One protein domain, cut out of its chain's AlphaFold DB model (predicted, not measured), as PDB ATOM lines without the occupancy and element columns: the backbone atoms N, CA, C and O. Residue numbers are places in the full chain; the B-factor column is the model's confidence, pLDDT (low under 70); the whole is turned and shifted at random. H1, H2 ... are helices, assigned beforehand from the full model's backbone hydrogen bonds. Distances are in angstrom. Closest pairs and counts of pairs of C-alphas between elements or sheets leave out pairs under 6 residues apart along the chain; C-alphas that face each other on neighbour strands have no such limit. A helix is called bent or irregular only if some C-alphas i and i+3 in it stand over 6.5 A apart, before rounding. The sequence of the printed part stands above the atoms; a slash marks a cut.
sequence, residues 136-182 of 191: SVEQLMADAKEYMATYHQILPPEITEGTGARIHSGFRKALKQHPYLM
ATOM      1  N   SER A 136      23.840  27.434  25.981       90.12
ATOM      2  CA  SER A 136      24.045  27.140  27.399       90.12
ATOM      3  C   SER A 136      23.072  26.058  27.876       90.12
ATOM      4  O   SER A 136      22.010  25.842  27.286       90.12
ATOM      5  N   VAL A 137      23.413  25.410  28.991       85.69
ATOM      6  CA  VAL A 137      22.556  24.398  29.631       85.69
ATOM      7  C   VAL A 137      21.168  24.965  29.951       85.69
ATOM      8  O   VAL A 137      20.164  24.319  29.669       85.69
ATOM      9  N   GLU A 138      21.092  26.193  30.465       88.00
ATOM     10  CA  GLU A 138      19.826  26.863  30.795       88.00
ATOM     11  C   GLU A 138      18.935  27.071  29.567       88.00
ATOM     12  O   GLU A 138      17.734  26.801  29.617       88.00
ATOM     13  N   GLN A 139      19.525  27.495  28.442       91.00
ATOM     14  CA  GLN A 139      18.797  27.655  27.184       91.00
ATOM     15  C   GLN A 139      18.254  26.314  26.691       91.00
ATOM     16  O   GLN A 139      17.087  26.233  26.324       91.00
ATOM     17  N   LEU A 140      19.061  25.251  26.749       89.25
ATOM     18  CA  LEU A 140      18.626  23.911  26.352       89.25
ATOM     19  C   LEU A 140      17.518  23.370  27.259       89.25
ATOM     20  O   LEU A 140      16.621  22.689  26.773       89.25
ATOM     21  N   MET A 141      17.535  23.688  28.556       85.81
ATOM     22  CA  MET A 141      16.441  23.325  29.461       85.81
ATOM     23  C   MET A 141      15.148  24.081  29.140       85.81
ATOM     24  O   MET A 141      14.069  23.491  29.217       85.81
ATOM     25  N   ALA A 142      15.233  25.365  28.783       89.38
ATOM     26  CA  ALA A 142      14.074  26.139  28.346       89.38
ATOM     27  C   ALA A 142      13.507  25.602  27.020       89.38
ATOM     28  O   ALA A 142      12.310  25.329  26.938       89.38
ATOM     29  N   ASP A 143      14.375  25.355  26.034       91.50
ATOM     30  CA  ASP A 143      14.006  24.775  24.739       91.50
ATOM     31  C   ASP A 143      13.387  23.365  24.932       91.50
ATOM     32  O   ASP A 143      12.362  23.039  24.337       91.50
ATOM     33  N   ALA A 144      13.927  22.535  25.834       88.56
ATOM     34  CA  ALA A 144      13.354  21.222  26.152       88.56
ATOM     35  C   ALA A 144      11.944  21.324  26.757       88.56
ATOM     36  O   ALA A 144      11.065  20.537  26.403       88.56
ATOM     37  N   LYS A 145      11.702  22.295  27.649       86.75
ATOM     38  CA  LYS A 145      10.366  22.548  28.215       86.75
ATOM     39  C   LYS A 145       9.376  23.002  27.143       86.75
ATOM     40  O   LYS A 145       8.269  22.475  27.109       86.75
ATOM     41  N   GLU A 146       9.773  23.922  26.262       89.75
ATOM     42  CA  GLU A 146       8.959  24.363  25.114       89.75
ATOM     43  C   GLU A 146       8.587  23.175  24.216       89.75
ATOM     44  O   GLU A 146       7.421  22.989  23.855       89.75
ATOM     45  N   TYR A 147       9.568  22.324  23.905       90.06
ATOM     46  CA  TYR A 147       9.367  21.131  23.093       90.06
ATOM     47  C   TYR A 147       8.401  20.142  23.750       90.06
ATOM     48  O   TYR A 147       7.451  19.693  23.112       90.06
ATOM     49  N   MET A 148       8.612  19.821  25.030       85.69
ATOM     50  CA  MET A 148       7.739  18.907  25.766       85.69
ATOM     51  C   MET A 148       6.322  19.465  25.875       85.69
ATOM     52  O   MET A 148       5.381  18.732  25.604       85.69
ATOM     53  N   ALA A 149       6.149  20.755  26.176       86.44
ATOM     54  CA  ALA A 149       4.826  21.378  26.238       86.44
ATOM     55  C   ALA A 149       4.058  21.255  24.911       86.44
ATOM     56  O   ALA A 149       2.842  21.073  24.914       86.44
ATOM     57  N   THR A 150       4.770  21.306  23.784       87.06
ATOM     58  CA  THR A 150       4.173  21.240  22.444       87.06
ATOM     59  C   THR A 150       3.922  19.801  21.981       87.06
ATOM     60  O   THR A 150       2.904  19.520  21.353       87.06
ATOM     61  N   TYR A 151       4.833  18.873  22.286       86.38
ATOM     62  CA  TYR A 151       4.869  17.539  21.677       86.38
ATOM     63  C   TYR A 151       4.711  16.382  22.677       86.38
ATOM     64  O   TYR A 151       4.940  15.238  22.299       86.38
ATOM     65  N   HIS A 152       4.308  16.617  23.933       79.50
ATOM     66  CA  HIS A 152       4.282  15.554  24.955       79.50
ATOM     67  C   HIS A 152       3.507  14.291  24.527       79.50
ATOM     68  O   HIS A 152       3.948  13.186  24.814       79.50
ATOM     69  N   GLN A 153       2.404  14.442  23.783       78.81
ATOM     70  CA  GLN A 153       1.511  13.337  23.405       78.81
ATOM     71  C   GLN A 153       2.138  12.341  22.426       78.81
ATOM     72  O   GLN A 153       1.642  11.231  22.266       78.81
ATOM     73  N   ILE A 154       3.197  12.753  21.732       77.81
ATOM     74  CA  ILE A 154       3.827  11.965  20.670       77.81
ATOM     75  C   ILE A 154       5.225  11.487  21.061       77.81
ATOM     76  O   ILE A 154       5.896  10.825  20.264       77.81
ATOM     77  N   LEU A 155       5.695  11.865  22.253       72.50
ATOM     78  CA  LEU A 155       7.007  11.478  22.731       72.50
ATOM     79  C   LEU A 155       6.943  10.105  23.400       72.50
ATOM     80  O   LEU A 155       6.058   9.865  24.218       72.50
ATOM     81  N   PRO A 156       7.888   9.205  23.078       66.12
ATOM     82  CA  PRO A 156       8.057   7.971  23.824       66.12
ATOM     83  C   PRO A 156       8.314   8.273  25.313       66.12
ATOM     84  O   PRO A 156       9.056   9.221  25.605       66.12
ATOM     85  N   PRO A 157       7.761   7.483  26.250       66.50
ATOM     86  CA  PRO A 157       7.918   7.711  27.688       66.50
ATOM     87  C   PRO A 157       9.391   7.718  28.136       66.50
ATOM     88  O   PRO A 157       9.774   8.434  29.061       66.50
ATOM     89  N   GLU A 158      10.263   7.023  27.400       64.00
ATOM     90  CA  GLU A 158      11.711   6.983  27.634       64.00
ATOM     91  C   GLU A 158      12.396   8.348  27.442       64.00
ATOM     92  O   GLU A 158      13.558   8.523  27.812       64.00
ATOM     93  N   ILE A 159      11.709   9.304  26.812       63.34
ATOM     94  CA  ILE A 159      12.180  10.670  26.572       63.34
ATOM     95  C   ILE A 159      11.634  11.642  27.630       63.34
ATOM     96  O   ILE A 159      12.239  12.691  27.859       63.34
ATOM     97  N   THR A 160      10.523  11.302  28.288       61.62
ATOM     98  CA  THR A 160       9.794  12.196  29.202       61.62
ATOM     99  C   THR A 160      10.112  11.972  30.683       61.62
ATOM    100  O   THR A 160       9.826  12.850  31.493       61.62
ATOM    101  N   GLU A 161      10.736  10.852  31.061       57.66
ATOM    102  CA  GLU A 161      10.989  10.495  32.468       57.66
ATOM    103  C   GLU A 161      12.482  10.619  32.863       57.66
ATOM    104  O   GLU A 161      13.323   9.801  32.483       57.66
ATOM    105  N   GLY A 162      12.858  11.634  33.665       55.31
ATOM    106  CA  GLY A 162      14.211  11.712  34.246       55.31
ATOM    107  C   GLY A 162      14.634  13.034  34.913       55.31
ATOM    108  O   GLY A 162      13.956  14.050  34.832       55.31
ATOM    109  N   THR A 163      15.804  13.016  35.571       60.44
ATOM    110  CA  THR A 163      16.512  14.187  36.140       60.44
ATOM    111  C   THR A 163      17.165  15.061  35.053       60.44
ATOM    112  O   THR A 163      17.305  14.625  33.913       60.44
ATOM    113  N   GLY A 164      17.620  16.283  35.379       56.41
ATOM    114  CA  GLY A 164      18.117  17.286  34.411       56.41
ATOM    115  C   GLY A 164      19.102  16.787  33.333       56.41
ATOM    116  O   GLY A 164      18.976  17.161  32.169       56.41
ATOM    117  N   ALA A 165      20.025  15.877  33.669       59.66
ATOM    118  CA  ALA A 165      20.940  15.264  32.695       59.66
ATOM    119  C   ALA A 165      20.253  14.251  31.749       59.66
ATOM    120  O   ALA A 165      20.596  14.173  30.569       59.66
ATOM    121  N   ARG A 166      19.254  13.503  32.243       64.38
ATOM    122  CA  ARG A 166      18.415  12.604  31.430       64.38
ATOM    123  C   ARG A 166      17.451  13.380  30.536       64.38
ATOM    124  O   ARG A 166      17.217  12.962  29.411       64.38
ATOM    125  N   ILE A 167      16.980  14.545  30.985       65.31
ATOM    126  CA  ILE A 167      16.191  15.465  30.152       65.31
ATOM    127  C   ILE A 167      17.035  15.958  28.970       65.31
ATOM    128  O   ILE A 167      16.544  16.001  27.849       65.31
ATOM    129  N   HIS A 168      18.321  16.260  29.172       70.00
ATOM    130  CA  HIS A 168      19.203  16.712  28.092       70.00
ATOM    131  C   HIS A 168      19.494  15.616  27.048       70.00
ATOM    132  O   HIS A 168      19.387  15.855  25.842       70.00
ATOM    133  N   SER A 169      19.847  14.400  27.483       75.00
ATOM    134  CA  SER A 169      20.071  13.276  26.559       75.00
ATOM    135  C   SER A 169      18.773  12.824  25.878       75.00
ATOM    136  O   SER A 169      18.776  12.563  24.671       75.00
ATOM    137  N   GLY A 170      17.660  12.812  26.618       82.25
ATOM    138  CA  GLY A 170      16.315  12.553  26.113       82.25
ATOM    139  C   GLY A 170      15.901  13.570  25.056       82.25
ATOM    140  O   GLY A 170      15.543  13.184  23.948       82.25
ATOM    141  N   PHE A 171      16.055  14.867  25.334       87.88
ATOM    142  CA  PHE A 171      15.724  15.945  24.404       87.88
ATOM    143  C   PHE A 171      16.542  15.872  23.110       87.88
ATOM    144  O   PHE A 171      15.983  15.939  22.016       87.88
ATOM    145  N   ARG A 172      17.856  15.632  23.202       91.19
ATOM    146  CA  ARG A 172      18.712  15.437  22.018       91.19
ATOM    147  C   ARG A 172      18.249  14.254  21.169       91.19
ATOM    148  O   ARG A 172      18.189  14.361  19.944       91.19
ATOM    149  N   LYS A 173      17.894  13.130  21.803       89.81
ATOM    150  CA  LYS A 173      17.328  11.960  21.113       89.81
ATOM    151  C   LYS A 173      15.973  12.293  20.479       89.81
ATOM    152  O   LYS A 173      15.737  11.899  19.339       89.81
ATOM    153  N   ALA A 174      15.133  13.056  21.175       90.31
ATOM    154  CA  ALA A 174      13.825  13.492  20.698       90.31
ATOM    155  C   ALA A 174      13.937  14.313  19.417       90.31
ATOM    156  O   ALA A 174      13.283  13.993  18.429       90.31
ATOM    157  N   LEU A 175      14.830  15.305  19.399       94.00
ATOM    158  CA  LEU A 175      15.068  16.147  18.230       94.00
ATOM    159  C   LEU A 175      15.554  15.329  17.030       94.00
ATOM    160  O   LEU A 175      15.063  15.519  15.924       94.00
ATOM    161  N   LYS A 176      16.449  14.354  17.235       95.00
ATOM    162  CA  LYS A 176      16.909  13.473  16.145       95.00
ATOM    163  C   LYS A 176      15.800  12.581  15.578       95.00
ATOM    164  O   LYS A 176      15.850  12.217  14.407       95.00
ATOM    165  N   GLN A 177      14.813  12.215  16.395       92.31
ATOM    166  CA  GLN A 177      13.671  11.393  15.973       92.31
ATOM    167  C   GLN A 177      12.494  12.216  15.445       92.31
ATOM    168  O   GLN A 177      11.651  11.684  14.722       92.31
ATOM    169  N   HIS A 178      12.448  13.507  15.770       92.94
ATOM    170  CA  HIS A 178      11.337  14.396  15.469       92.94
ATOM    171  C   HIS A 178      10.885  14.354  13.996       92.94
ATOM    172  O   HIS A 178       9.694  14.126  13.768       92.94
ATOM    173  N   PRO A 179      11.776  14.442  12.984       94.25
ATOM    174  CA  PRO A 179      11.355  14.396  11.580       94.25
ATOM    175  C   PRO A 179      10.611  13.105  11.213       94.25
ATOM    176  O   PRO A 179       9.644  13.121  10.451       94.25
ATOM    177  N   TYR A 180      11.028  11.975  11.787       91.62
ATOM    178  CA  TYR A 180      10.418  10.673  11.525       91.62
ATOM    179  C   TYR A 180       9.079  10.511  12.251       91.62
ATOM    180  O   TYR A 180       8.146   9.942  11.682       91.62
ATOM    181  N   LEU A 181       8.954  11.046  13.471       89.25
ATOM    182  CA  LEU A 181       7.681  11.102  14.196       89.25
ATOM    183  C   LEU A 181       6.657  11.944  13.426       89.25
ATOM    184  O   LEU A 181       5.559  11.465  13.148       89.25
ATOM    185  N   MET A 182       7.043  13.148  12.991       90.88
ATOM    186  CA  MET A 182       6.179  14.031  12.199       90.88
ATOM    187  C   MET A 182       5.737  13.372  10.894       90.88
ATOM    188  O   MET A 182       4.559  13.408  10.533       90.88
TER     189      MET A 182
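Overview. This is residues 136 to 182 of the 191 residues of an uncharacterized protein of Pontiella sulfatireligans (UniProt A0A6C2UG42). Two long helices, H1 and H3, cross at 47 degrees, and a short third helix, H2, packs on one side of H3. The chain folds back between the two long helices through H2, and H3 then runs the same way as H1. The printed part has 47 residues with three named helices in the order H1, H2, H3 and no named strand; its class is all helix. It is compact, with a radius of gyration of the C-alphas of 9.8 A, and elongated, spanning 27 by 17 by 17 A.

Arrangement. H1, residues 137 to 154, touches H3, residues 164 to 182, at a steep tilt of 47 degrees; their closest C-alphas, those of Ala 144 and Phe 171, are 6.0 A apart. H2, residues 157 to 160, is close to H1 but not clearly touching, with the closest C-alphas, those of His 152 and Thr 160, 7.7 A apart. H2 touches H3 at residues 167 to 174 alone; the closest C-alphas, those of Ile 159 and Gly 170, are 4.6 A apart. In H1, 12 of 14 O i to N i+4 pairs are within hydrogen-bond range, and in H3 13 of 15; H2 is too short for such a pair.

Along the chain. H1 begins with C-alpha 137 at (22.556, 24.398, 29.631) and is 24.2 A long. It has a kink of 50 degrees near residue 148 and is irregular, with C-alphas 150 and 153 8.4 A apart. H2 has four residues, with C-alpha 157 at (7.918, 7.711, 27.688). H3 is 25.4 A long and ends with C-alpha 182 at (6.179, 14.031, 12.199). It has a kink of 48 degrees near residue 176 and is irregular, with C-alphas 176 and 179 7.2 A apart.

Size, cuts and confidence. The two C-alphas farthest apart, those of Ser 136 and Met 182, are 26.9 A apart. The printed part has no cut, and both links, H1 to H2 and H2 to H3, are tight. The mean pLDDT of the printed part is 80.6, and residues 156 to 167 are under 70.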